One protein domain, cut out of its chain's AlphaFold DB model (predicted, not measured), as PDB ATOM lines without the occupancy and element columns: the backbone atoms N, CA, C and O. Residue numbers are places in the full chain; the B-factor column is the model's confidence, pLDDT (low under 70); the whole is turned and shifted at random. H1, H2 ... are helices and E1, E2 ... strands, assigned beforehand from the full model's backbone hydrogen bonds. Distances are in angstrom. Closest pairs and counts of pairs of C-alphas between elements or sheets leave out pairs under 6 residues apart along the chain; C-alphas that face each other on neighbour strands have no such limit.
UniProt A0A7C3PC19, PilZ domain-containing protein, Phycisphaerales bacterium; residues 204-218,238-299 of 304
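Overview. This is residues 204 to 218 and 238 to 299 of the 304 residues of the protein "PilZ domain-containing protein" of Phycisphaerales bacterium (UniProt A0A7C3PC19). A strongly twisted three-stranded sheet is folded into a V by its long middle strand E2, which bends sharply; the hairpin of E1 and E2 makes one arm of the V, and the hairpin of E2 and E3 the other. The helix H1 packs slantwise over one face of the E1 and E2 arm, and residues 204 to 218, with no named element, run through the space between H1 and the tip of the other arm. The printed part has 77 residues, with three named strands and then one named helix, E1 E2 E3 H1; the sheet order is E1, E2, E3, all antiparallel, and the class is mixed, helices and strands. The whole is compact, with a radius of gyration of the C-alphas of 13.2 A, and rounded, spanning 34 by 31 by 25 A.

Arrangement. Residues 204 to 218 come first, their C-alphas 7 to 14 A from the mean of all C-alphas. After the cut, E1, residues 240 to 247, is an edge strand. It forms a hairpin with E2, residues 250 to 265, with N 243 and O 254 within hydrogen-bond range at 2.8 A. E2, an inner strand, bends by 96 degrees at residue 257. E3, residues 268 to 276, is the other edge strand and forms a hairpin with E2; N 262 and O 270 are within hydrogen-bond range at 2.9 A. These strands form a meander, each the antiparallel neighbour of the one before. H1, residues 280 to 296, is on the sheet at a height over the sheet of 9.3 A. It lies over E1 and E2 and runs slantwise to the strands, at 48 degrees to E1 on the local plane. The closest C-alphas of H1 and E2 are those of Gln 282 and Val 252, 6.4 A apart. The closest C-alphas of H1 and E1 are those of Leu 289 and Ser 247, 7.1 A apart. In H1 every O i to N i+4 pair is within hydrogen-bond range.

Along the chain. E1, Thr 240 to Ser 247, is 22.6 A long from first to last C-alpha and begins at C-alpha 240 (80.752, 20.603, 68.240). E2, Arg 250 to Ser 265, is the longest strand by residues and measures 31.2 A, ending at C-alpha 265 (92.744, 0.741, 73.116). E3, Ser 268 to Glu 276, measures 24.7 A. H1, Pro 280 to Glu 296, also measures 24.7 A and ends at C-alpha 296 (93.845, 17.869, 95.883).

Size, cuts and confidence. The two C-alphas farthest apart are those of Met 266 and Pro 280, at 38.7 A. Residues 219 to 237 are not printed, and C-alphas 218 and 238 are 20.4 A apart across the cut. The links E1 to E2, E2 to E3 and E3 to H1 are tight. The mean pLDDT of the printed part is 93.3, and residues 297 to 299 are under 70.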
ATOM      1  N   GLY A 204      99.578  27.367  77.552       71.56
ATOM      2  CA  GLY A 204      98.487  27.425  78.520       71.56
ATOM      3  C   GLY A 204      98.576  26.247  79.492       71.56
ATOM      4  O   GLY A 204      98.540  25.088  79.065       71.56
ATOM      5  N   ALA A 205      98.733  26.554  80.783       81.75
ATOM      6  CA  ALA A 205      98.922  25.558  81.827       81.75
ATOM      7  C   ALA A 205      97.795  24.516  81.757       81.75
ATOM      8  O   ALA A 205      96.608  24.842  81.843       81.75
ATOM      9  N   ARG A 206      98.175  23.255  81.531       85.81
ATOM     10  CA  ARG A 206      97.247  22.122  81.529       85.81
ATOM     11  C   ARG A 206      97.362  21.403  82.849       85.81
ATOM     12  O   ARG A 206      98.440  20.939  83.217       85.81
ATOM     13  N   PHE A 207      96.233  21.245  83.510       90.50
ATOM     14  CA  PHE A 207      96.170  20.597  84.801       90.50
ATOM     15  C   PHE A 207      95.608  19.201  84.597       90.50
ATOM     16  O   PHE A 207      94.546  19.020  83.998       90.50
ATOM     17  N   ARG A 208      96.351  18.189  85.054       91.38
ATOM     18  CA  ARG A 208      95.809  16.831  85.123       91.38
ATOM     19  C   ARG A 208      94.778  16.809  86.233       91.38
ATOM     20  O   ARG A 208      95.112  17.128  87.369       91.38
ATOM     21  N   VAL A 209      93.570  16.406  85.884       92.19
ATOM     22  CA  VAL A 209      92.439  16.328  86.802       92.19
ATOM     23  C   VAL A 209      92.144  14.860  87.076       92.19
ATOM     24  O   VAL A 209      92.318  14.021  86.192       92.19
ATOM     25  N   PHE A 210      91.742  14.538  88.300       88.56
ATOM     26  CA  PHE A 210      91.379  13.178  88.696       88.56
ATOM     27  C   PHE A 210      89.975  13.212  89.286       88.56
ATOM     28  O   PHE A 210      89.619  14.137  89.998       88.56
ATOM     29  N   GLY A 211      89.128  12.246  88.943       86.31
ATOM     30  CA  GLY A 211      87.757  12.206  89.463       86.31
ATOM     31  C   GLY A 211      86.770  13.181  88.805       86.31
ATOM     32  O   GLY A 211      85.563  12.992  88.966       86.31
ATOM     33  N   LEU A 212      87.221  14.147  87.992       91.25
ATOM     34  CA  LEU A 212      86.318  14.935  87.148       91.25
ATOM     35  C   LEU A 212      85.663  14.056  86.082       91.25
ATOM     36  O   LEU A 212      86.322  13.358  85.303       91.25
ATOM     37  N   ARG A 213      84.334  14.130  86.012       90.00
ATOM     38  CA  ARG A 213      83.538  13.397  85.029       90.00
ATOM     39  C   ARG A 213      82.738  14.358  84.174       90.00
ATOM     40  O   ARG A 213      82.215  15.366  84.641       90.00
ATOM     41  N   SER A 214      82.609  13.997  82.906       94.69
ATOM     42  CA  SER A 214      81.578  14.529  82.030       94.69
ATOM     43  C   SER A 214      80.622  13.402  81.665       94.69
ATOM     44  O   SER A 214      80.978  12.224  81.698       94.69
ATOM     45  N   ARG A 215      79.413  13.748  81.216       93.88
ATOM     46  CA  ARG A 215      78.434  12.772  80.705       93.88
ATOM     47  C   ARG A 215      78.958  11.895  79.557       93.88
ATOM     48  O   ARG A 215      78.320  10.912  79.201       93.88
ATOM     49  N   PHE A 216      80.082  12.266  78.943       96.19
ATOM     50  CA  PHE A 216      80.682  11.542  77.823       96.19
ATOM     51  C   PHE A 216      81.921  10.727  78.177       96.19
ATOM     52  O   PHE A 216      82.404   9.995  77.312       96.19
ATOM     53  N   GLY A 217      82.446  10.849  79.394       96.12
ATOM     54  CA  GLY A 217      83.689  10.186  79.756       96.12
ATOM     55  C   GLY A 217      84.409  10.801  80.948       96.12
ATOM     56  O   GLY A 217      83.938  11.740  81.589       96.12
ATOM     57  N   GLU A 218      85.579  10.242  81.220       96.25
ATOM     58  CA  GLU A 218      86.510  10.710  82.244       96.25
ATOM     59  C   GLU A 218      87.334  11.879  81.692       96.25
ATOM     60  O   GLU A 218      87.847  11.792  80.575       96.25
ATOM     61  N   GLY A 238      86.070  18.296  64.131       98.06
ATOM     62  CA  GLY A 238      85.165  19.398  63.806       98.06
ATOM     63  C   GLY A 238      83.780  19.309  64.456       98.06
ATOM     64  O   GLY A 238      83.061  20.300  64.458       98.06
ATOM     65  N   PHE A 239      83.399  18.172  65.049       97.94
ATOM     66  CA  PHE A 239      82.093  18.034  65.695       97.94
ATOM     67  C   PHE A 239      82.009  18.871  66.980       97.94
ATOM     68  O   PHE A 239      82.794  18.657  67.908       97.94
ATOM     69  N   THR A 240      81.039  19.787  67.048       98.31
ATOM     70  CA  THR A 240      80.752  20.603  68.240       98.31
ATOM     71  C   THR A 240      79.666  19.959  69.095       98.31
ATOM     72  O   THR A 240      78.666  19.443  68.594       98.31
ATOM     73  N   ARG A 241      79.849  19.987  70.418       97.88
ATOM     74  CA  ARG A 241      78.892  19.434  71.375       97.88
ATOM     75  C   ARG A 241      78.859  20.229  72.671       97.88
ATOM     76  O   ARG A 241      79.899  20.622  73.185       97.88
ATOM     77  N   ARG A 242      77.666  20.340  73.255       98.12
ATOM     78  CA  ARG A 242      77.472  20.855  74.614       98.12
ATOM     79  C   ARG A 242      77.912  19.845  75.666       98.12
ATOM     80  O   ARG A 242      77.477  18.688  75.635       98.12
ATOM     81  N   LEU A 243      78.731  20.269  76.615       97.25
ATOM     82  CA  LEU A 243      79.356  19.436  77.636       97.25
ATOM     83  C   LEU A 243      79.119  20.037  79.010       97.25
ATOM     84  O   LEU A 243      79.345  21.223  79.199       97.25
ATOM     85  N   THR A 244      78.715  19.208  79.969       97.44
ATOM     86  CA  THR A 244      78.687  19.589  81.382       97.44
ATOM     87  C   THR A 244      79.881  18.943  82.071       97.44
ATOM     88  O   THR A 244      80.106  17.735  81.916       97.44
ATOM     89  N   ILE A 245      80.658  19.761  82.771       96.69
ATOM     90  CA  ILE A 245      81.794  19.369  83.604       96.69
ATOM     91  C   ILE A 245      81.358  19.614  85.045       96.69
ATOM     92  O   ILE A 245      80.906  20.717  85.355       96.69
ATOM     93  N   SER A 246      81.455  18.608  85.911       94.56
ATOM     94  CA  SER A 246      81.037  18.730  87.309       94.56
ATOM     95  C   SER A 246      82.068  18.165  88.285       94.56
ATOM     96  O   SER A 246      82.729  17.166  88.002       94.56
ATOM     97  N   SER A 247      82.174  18.818  89.444       92.75
ATOM     98  CA  SER A 247      82.990  18.430  90.599       92.75
ATOM     99  C   SER A 247      82.214  18.738  91.875       92.75
ATOM    100  O   SER A 247      82.097  19.901  92.265       92.75
ATOM    101  N   GLY A 248      81.647  17.715  92.516       90.12
ATOM    102  CA  GLY A 248      80.796  17.910  93.694       90.12
ATOM    103  C   GLY A 248      79.623  18.855  93.403       90.12
ATOM    104  O   GLY A 248      78.817  18.587  92.515       90.12
ATOM    105  N   SER A 249      79.546  19.972  94.133       91.00
ATOM    106  CA  SER A 249      78.497  20.996  93.994       91.00
ATOM    107  C   SER A 249      78.703  21.969  92.828       91.00
ATOM    108  O   SER A 249      77.794  22.730  92.498       91.00
ATOM    109  N   ARG A 250      79.882  21.973  92.195       94.25
ATOM    110  CA  ARG A 250      80.205  22.897  91.103       94.25
ATOM    111  C   ARG A 250      79.991  22.214  89.763       94.25
ATOM    112  O   ARG A 250      80.452  21.093  89.545       94.25
ATOM    113  N   SER A 251      79.324  22.902  88.842       95.69
ATOM    114  CA  SER A 251      79.208  22.443  87.461       95.69
ATOM    115  C   SER A 251      79.205  23.610  86.486       95.69
ATOM    116  O   SER A 251      78.726  24.695  86.806       95.69
ATOM    117  N   VAL A 252      79.745  23.379  85.295       97.19
ATOM    118  CA  VAL A 252      79.732  24.340  84.192       97.19
ATOM    119  C   VAL A 252      79.340  23.624  82.912       97.19
ATOM    120  O   VAL A 252      79.759  22.491  82.667       97.19
ATOM    121  N   THR A 253      78.506  24.275  82.104       97.94
ATOM    122  CA  THR A 253      78.124  23.779  80.782       97.94
ATOM    123  C   THR A 253      78.757  24.657  79.715       97.94
ATOM    124  O   THR A 253      78.545  25.864  79.725       97.94
ATOM    125  N   VAL A 254      79.518  24.049  78.808       97.94
ATOM    126  CA  VAL A 254      80.251  24.725  77.728       97.94
ATOM    127  C   VAL A 254      80.032  24.002  76.406       97.94
ATOM    128  O   VAL A 254      79.896  22.776  76.378       97.94
ATOM    129  N   ASP A 255      80.005  24.741  75.304       98.25
ATOM    130  CA  ASP A 255      80.057  24.151  73.970       98.25
ATOM    131  C   ASP A 255      81.532  23.908  73.603       98.25
ATOM    132  O   ASP A 255      82.409  24.717  73.908       98.25
ATOM    133  N   ALA A 256      81.847  22.745  73.030       98.44
ATOM    134  CA  ALA A 256      83.220  22.393  72.683       98.44
ATOM    135  C   ALA A 256      83.301  21.629  71.366       98.44
ATOM    136  O   ALA A 256      82.494  20.735  71.097       98.44
ATOM    137  N   ARG A 257      84.332  21.938  70.585       98.50
ATOM    138  CA  ARG A 257      84.637  21.311  69.304       98.50
ATOM    139  C   ARG A 257      85.712  20.246  69.443       98.50
ATOM    140  O   ARG A 257      86.767  20.476  70.035       98.50
ATOM    141  N   CYS A 258      85.466  19.091  68.837       98.56
ATOM    142  CA  CYS A 258      86.459  18.041  68.657       98.56
ATOM    143  C   CYS A 258      87.576  18.519  67.728       98.56
ATOM    144  O   CYS A 258      87.333  18.791  66.556       98.56
ATOM    145  N   ILE A 259      88.799  18.621  68.244       98.44
ATOM    146  CA  ILE A 259      89.974  18.990  67.444       98.44
ATOM    147  C   ILE A 259      90.685  17.744  66.921       98.44
ATOM    148  O   ILE A 259      91.202  17.766  65.813       98.44
ATOM    149  N   TRP A 260      90.713  16.672  67.712       98.44
ATOM    150  CA  TRP A 260      91.285  15.389  67.318       98.44
ATOM    151  C   TRP A 260      90.687  14.250  68.144       98.44
ATOM    152  O   TRP A 260      90.276  14.440  69.292       98.44
ATOM    153  N   CYS A 261      90.687  13.043  67.578       98.44
ATOM    154  CA  CYS A 261      90.283  11.820  68.268       98.44
ATOM    155  C   CYS A 261      91.293  10.704  67.985       98.44
ATOM    156  O   CYS A 261      91.497  10.321  66.835       98.44
ATOM    157  N   ARG A 262      91.894  10.144  69.038       98.31
ATOM    158  CA  ARG A 262      92.850   9.033  68.955       98.31
ATOM    159  C   ARG A 262      92.297   7.809  69.678       98.31
ATOM    160  O   ARG A 262      91.739   7.933  70.762       98.31
ATOM    161  N   GLN A 263      92.469   6.632  69.088       98.38
ATOM    162  CA  GLN A 263      92.192   5.365  69.758       98.38
ATOM    163  C   GLN A 263      93.387   4.984  70.647       98.38
ATOM    164  O   GLN A 263      94.514   4.906  70.158       98.38
ATOM    165  N   ASP A 264      93.138   4.763  71.937       97.19
ATOM    166  CA  ASP A 264      94.156   4.327  72.905       97.19
ATOM    167  C   ASP A 264      94.125   2.810  73.127       97.19
ATOM    168  O   ASP A 264      95.154   2.202  73.405       97.19
ATOM    169  N   SER A 265      92.944   2.192  73.016       97.12
ATOM    170  CA  SER A 265      92.744   0.741  73.116       97.12
ATOM    171  C   SER A 265      91.569   0.293  72.240       97.12
ATOM    172  O   SER A 265      90.883   1.126  71.647       97.12
ATOM    173  N   MET A 266      91.288  -1.014  72.171       96.06
ATOM    174  CA  MET A 266      90.207  -1.567  71.335       96.06
ATOM    175  C   MET A 266      88.847  -0.873  71.555       96.06
ATOM    176  O   MET A 266      88.102  -0.690  70.599       96.06
ATOM    177  N   PHE A 267      88.570  -0.400  72.778       96.69
ATOM    178  CA  PHE A 267      87.309   0.259  73.142       96.69
ATOM    179  C   PHE A 267      87.482   1.638  73.791       96.69
ATOM    180  O   PHE A 267      86.507   2.188  74.294       96.69
ATOM    181  N   SER A 268      88.693   2.200  73.817       97.81
ATOM    182  CA  SER A 268      88.966   3.491  74.462       97.81
ATOM    183  C   SER A 268      89.530   4.486  73.467       97.81
ATOM    184  O   SER A 268      90.479   4.196  72.738       97.81
ATOM    185  N   HIS A 269      88.980   5.691  73.497       98.50
ATOM    186  CA  HIS A 269      89.409   6.827  72.705       98.50
ATOM    187  C   HIS A 269      89.768   7.980  73.635       98.50
ATOM    188  O   HIS A 269      89.017   8.284  74.566       98.50
ATOM    189  N   THR A 270      90.878   8.655  73.355       98.44
ATOM    190  CA  THR A 270      91.139   9.989  73.889       98.44
ATOM    191  C   THR A 270      90.727  11.023  72.851       98.44
ATOM    192  O   THR A 270      91.147  10.972  71.692       98.44
ATOM    193  N   VAL A 271      89.915  11.984  73.279       98.50
ATOM    194  CA  VAL A 271      89.403  13.072  72.444       98.50
ATOM    195  C   VAL A 271      89.925  14.397  72.980       98.50
ATOM    196  O   VAL A 271      89.769  14.693  74.165       98.50
ATOM    197  N   GLY A 272      90.546  15.190  72.108       98.25
ATOM    198  CA  GLY A 272      90.946  16.562  72.402       98.25
ATOM    199  C   GLY A 272      89.854  17.547  72.006       98.25
ATOM    200  O   GLY A 272      89.456  17.602  70.841       98.25
ATOM    201  N   LEU A 273      89.395  18.338  72.968       98.38
ATOM    202  CA  LEU A 273      88.291  19.280  72.819       98.38
ATOM    203  C   LEU A 273      88.785  20.711  73.030       98.38
ATOM    204  O   LEU A 273      89.527  20.970  73.978       98.38
ATOM    205  N   ALA A 274      88.353  21.634  72.175       98.06
ATOM    206  CA  ALA A 274      88.524  23.072  72.371       98.06
ATOM    207  C   ALA A 274      87.173  23.697  72.713       98.06
ATOM    208  O   ALA A 274      86.180  23.387  72.058       98.06
ATOM    209  N   PHE A 275      87.128  24.558  73.721       97.81
ATOM    210  CA  PHE A 275      85.899  25.256  74.079       97.81
ATOM    211  C   PHE A 275      85.561  26.329  73.038       97.81
ATOM    212  O   PHE A 275      86.450  27.002  72.514       97.81
ATOM    213  N   GLU A 276      84.277  26.480  72.738       98.00
ATOM    214  CA  GLU A 276      83.740  27.501  71.845       98.00
ATOM    215  C   GLU A 276      82.882  28.473  72.662       98.00
ATOM    216  O   GLU A 276      82.060  28.046  73.467       98.00
ATOM    217  N   GLN A 277      83.073  29.780  72.445       96.12
ATOM    218  CA  GLN A 277      82.249  30.851  73.032       96.12
ATOM    219  C   GLN A 277      82.136  30.798  74.568       96.12
ATOM    220  O   GLN A 277      81.049  30.908  75.131       96.12
ATOM    221  N   VAL A 278      83.267  30.628  75.259       97.69
ATOM    222  CA  VAL A 278      83.298  30.613  76.729       97.69
ATOM    223  C   VAL A 278      82.979  32.006  77.269       97.69
ATOM    224  O   VAL A 278      83.698  32.959  76.966       97.69
ATOM    225  N   THR A 279      81.929  32.125  78.082       97.62
ATOM    226  CA  THR A 279      81.606  33.390  78.763       97.62
ATOM    227  C   THR A 279      82.571  33.648  79.931       97.62
ATOM    228  O   THR A 279      83.162  32.698  80.456       97.62
ATOM    229  N   PRO A 280      82.748  34.900  80.393       96.75
ATOM    230  CA  PRO A 280      83.610  35.205  81.540       96.75
ATOM    231  C   PRO A 280      83.238  34.429  82.816       96.75
ATOM    232  O   PRO A 280      84.109  33.975  83.562       96.75
ATOM    233  N   GLU A 281      81.946  34.199  83.040       96.75
ATOM    234  CA  GLU A 281      81.434  33.425  84.174       96.75
ATOM    235  C   GLU A 281      81.830  31.951  84.041       96.75
ATOM    236  O   GLU A 281      82.330  31.345  84.989       96.75
ATOM    237  N   GLN A 282      81.680  31.373  82.844       97.31
ATOM    238  CA  GLN A 282      82.110  30.001  82.567       97.31
ATOM    239  C   GLN A 282      83.625  29.846  82.715       97.31
ATOM    240  O   GLN A 282      84.078  28.858  83.290       97.31
ATOM    241  N   ALA A 283      84.404  30.818  82.233       96.19
ATOM    242  CA  ALA A 283      85.854  30.832  82.384       96.19
ATOM    243  C   ALA A 283      86.254  30.840  83.864       96.19
ATOM    244  O   ALA A 283      87.120  30.063  84.261       96.19
ATOM    245  N   THR A 284      85.578  31.646  84.687       95.69
ATOM    246  CA  THR A 284      85.803  31.699  86.139       95.69
ATOM    247  C   THR A 284      85.531  30.343  86.792       95.69
ATOM    248  O   THR A 284      86.371  29.838  87.535       95.69
ATOM    249  N   VAL A 285      84.412  29.687  86.458       96.00
ATOM    250  CA  VAL A 285      84.095  28.354  87.003       96.00
ATOM    251  C   VAL A 285      85.083  27.290  86.515       96.00
ATOM    252  O   VAL A 285      85.487  26.430  87.295       96.00
ATOM    253  N   LEU A 286      85.513  27.340  85.251       95.88
ATOM    254  CA  LEU A 286      86.543  26.442  84.716       95.88
ATOM    255  C   LEU A 286      87.877  26.609  85.455       95.88
ATOM    256  O   LEU A 286      88.512  25.610  85.800       95.88
ATOM    257  N   TRP A 287      88.288  27.848  85.728       93.88
ATOM    258  CA  TRP A 287      89.482  28.153  86.520       93.88
ATOM    259  C   TRP A 287      89.378  27.620  87.943       93.88
ATOM    260  O   TRP A 287      90.304  26.983  88.439       93.88
ATOM    261  N   ASP A 288      88.226  27.803  88.573       93.62
ATOM    262  CA  ASP A 288      87.957  27.302  89.912       93.62
ATOM    263  C   ASP A 288      88.001  25.773  89.988       93.62
ATOM    264  O   ASP A 288      88.637  25.216  90.882       93.62
ATOM    265  N   LEU A 289      87.378  25.081  89.030       93.38
ATOM    266  CA  LEU A 289      87.461  23.621  88.908       93.38
ATOM    267  C   LEU A 289      88.909  23.158  88.727       93.38
ATOM    268  O   LEU A 289      89.326  22.164  89.313       93.38
ATOM    269  N   THR A 290      89.680  23.895  87.935       91.81
ATOM    270  CA  THR A 290      91.090  23.600  87.684       91.81
ATOM    271  C   THR A 290      91.940  23.752  88.949       91.81
ATOM    272  O   THR A 290      92.756  22.881  89.248       91.81
ATOM    273  N   ARG A 291      91.721  24.825  89.719       90.38
ATOM    274  CA  ARG A 291      92.431  25.103  90.974       90.38
ATOM    275  C   ARG A 291      92.132  24.064  92.054       90.38
ATOM    276  O   ARG A 291      93.070  23.524  92.630       90.38
ATOM    277  N   LEU A 292      90.856  23.724  92.263       90.25
ATOM    278  CA  LEU A 292      90.446  22.729  93.267       90.25
ATOM    279  C   LEU A 292      91.144  21.372  93.062       90.25
ATOM    280  O   LEU A 292      91.581  20.741  94.018       90.25
ATOM    281  N   HIS A 293      91.305  20.950  91.806       88.00
ATOM    282  CA  HIS A 293      91.972  19.689  91.459       88.00
ATOM    283  C   HIS A 293      93.501  19.766  91.511       88.00
ATOM    284  O   HIS A 293      94.168  18.750  91.715       88.00
ATOM    285  N   ALA A 294      94.076  20.955  91.326       85.69
ATOM    286  CA  ALA A 294      95.508  21.160  91.513       85.69
ATOM    287  C   ALA A 294      95.904  21.015  92.994       85.69
ATOM    288  O   ALA A 294      96.941  20.421  93.291       85.69
ATOM    289  N   GLU A 295      95.058  21.502  93.907       83.38
ATOM    290  CA  GLU A 295      95.262  21.427  95.359       83.38
ATOM    291  C   GLU A 295      95.097  20.000  95.902       83.38
ATOM    292  O   GLU A 295      95.925  19.546  96.691       83.38
ATOM    293  N   GLU A 296      94.091  19.252  95.435       80.00
ATOM    294  CA  GLU A 296      93.845  17.869  95.883       80.00
ATOM    295  C   GLU A 296      95.041  16.950  95.595       80.00
ATOM    296  O   GLU A 296      95.401  16.091  96.396       80.00
ATOM    297  N   LYS A 297      95.739  17.185  94.481       69.31
ATOM    298  CA  LYS A 297      96.932  16.417  94.120       69.31
ATOM    299  C   LYS A 297      98.185  16.820  94.904       69.31
ATOM    300  O   LYS A 297      99.158  16.066  94.917       69.31
ATOM    301  N   ALA A 298      98.184  18.010  95.502       66.25
ATOM    302  CA  ALA A 298      99.265  18.488  96.354       66.25
ATOM    303  C   ALA A 298      99.161  17.948  97.786       66.25
ATOM    304  O   ALA A 298     100.130  18.071  98.535       66.25
ATOM    305  N   GLN A 299      98.039  17.316  98.169       57.00
ATOM    306  CA  GLN A 299      97.994  16.574  99.423       57.00
ATOM    307  C   GLN A 299      98.964  15.389  99.324       57.00
ATOM    308  O   GLN A 299      98.782  14.516  98.470       57.00
TER     309      GLN A 299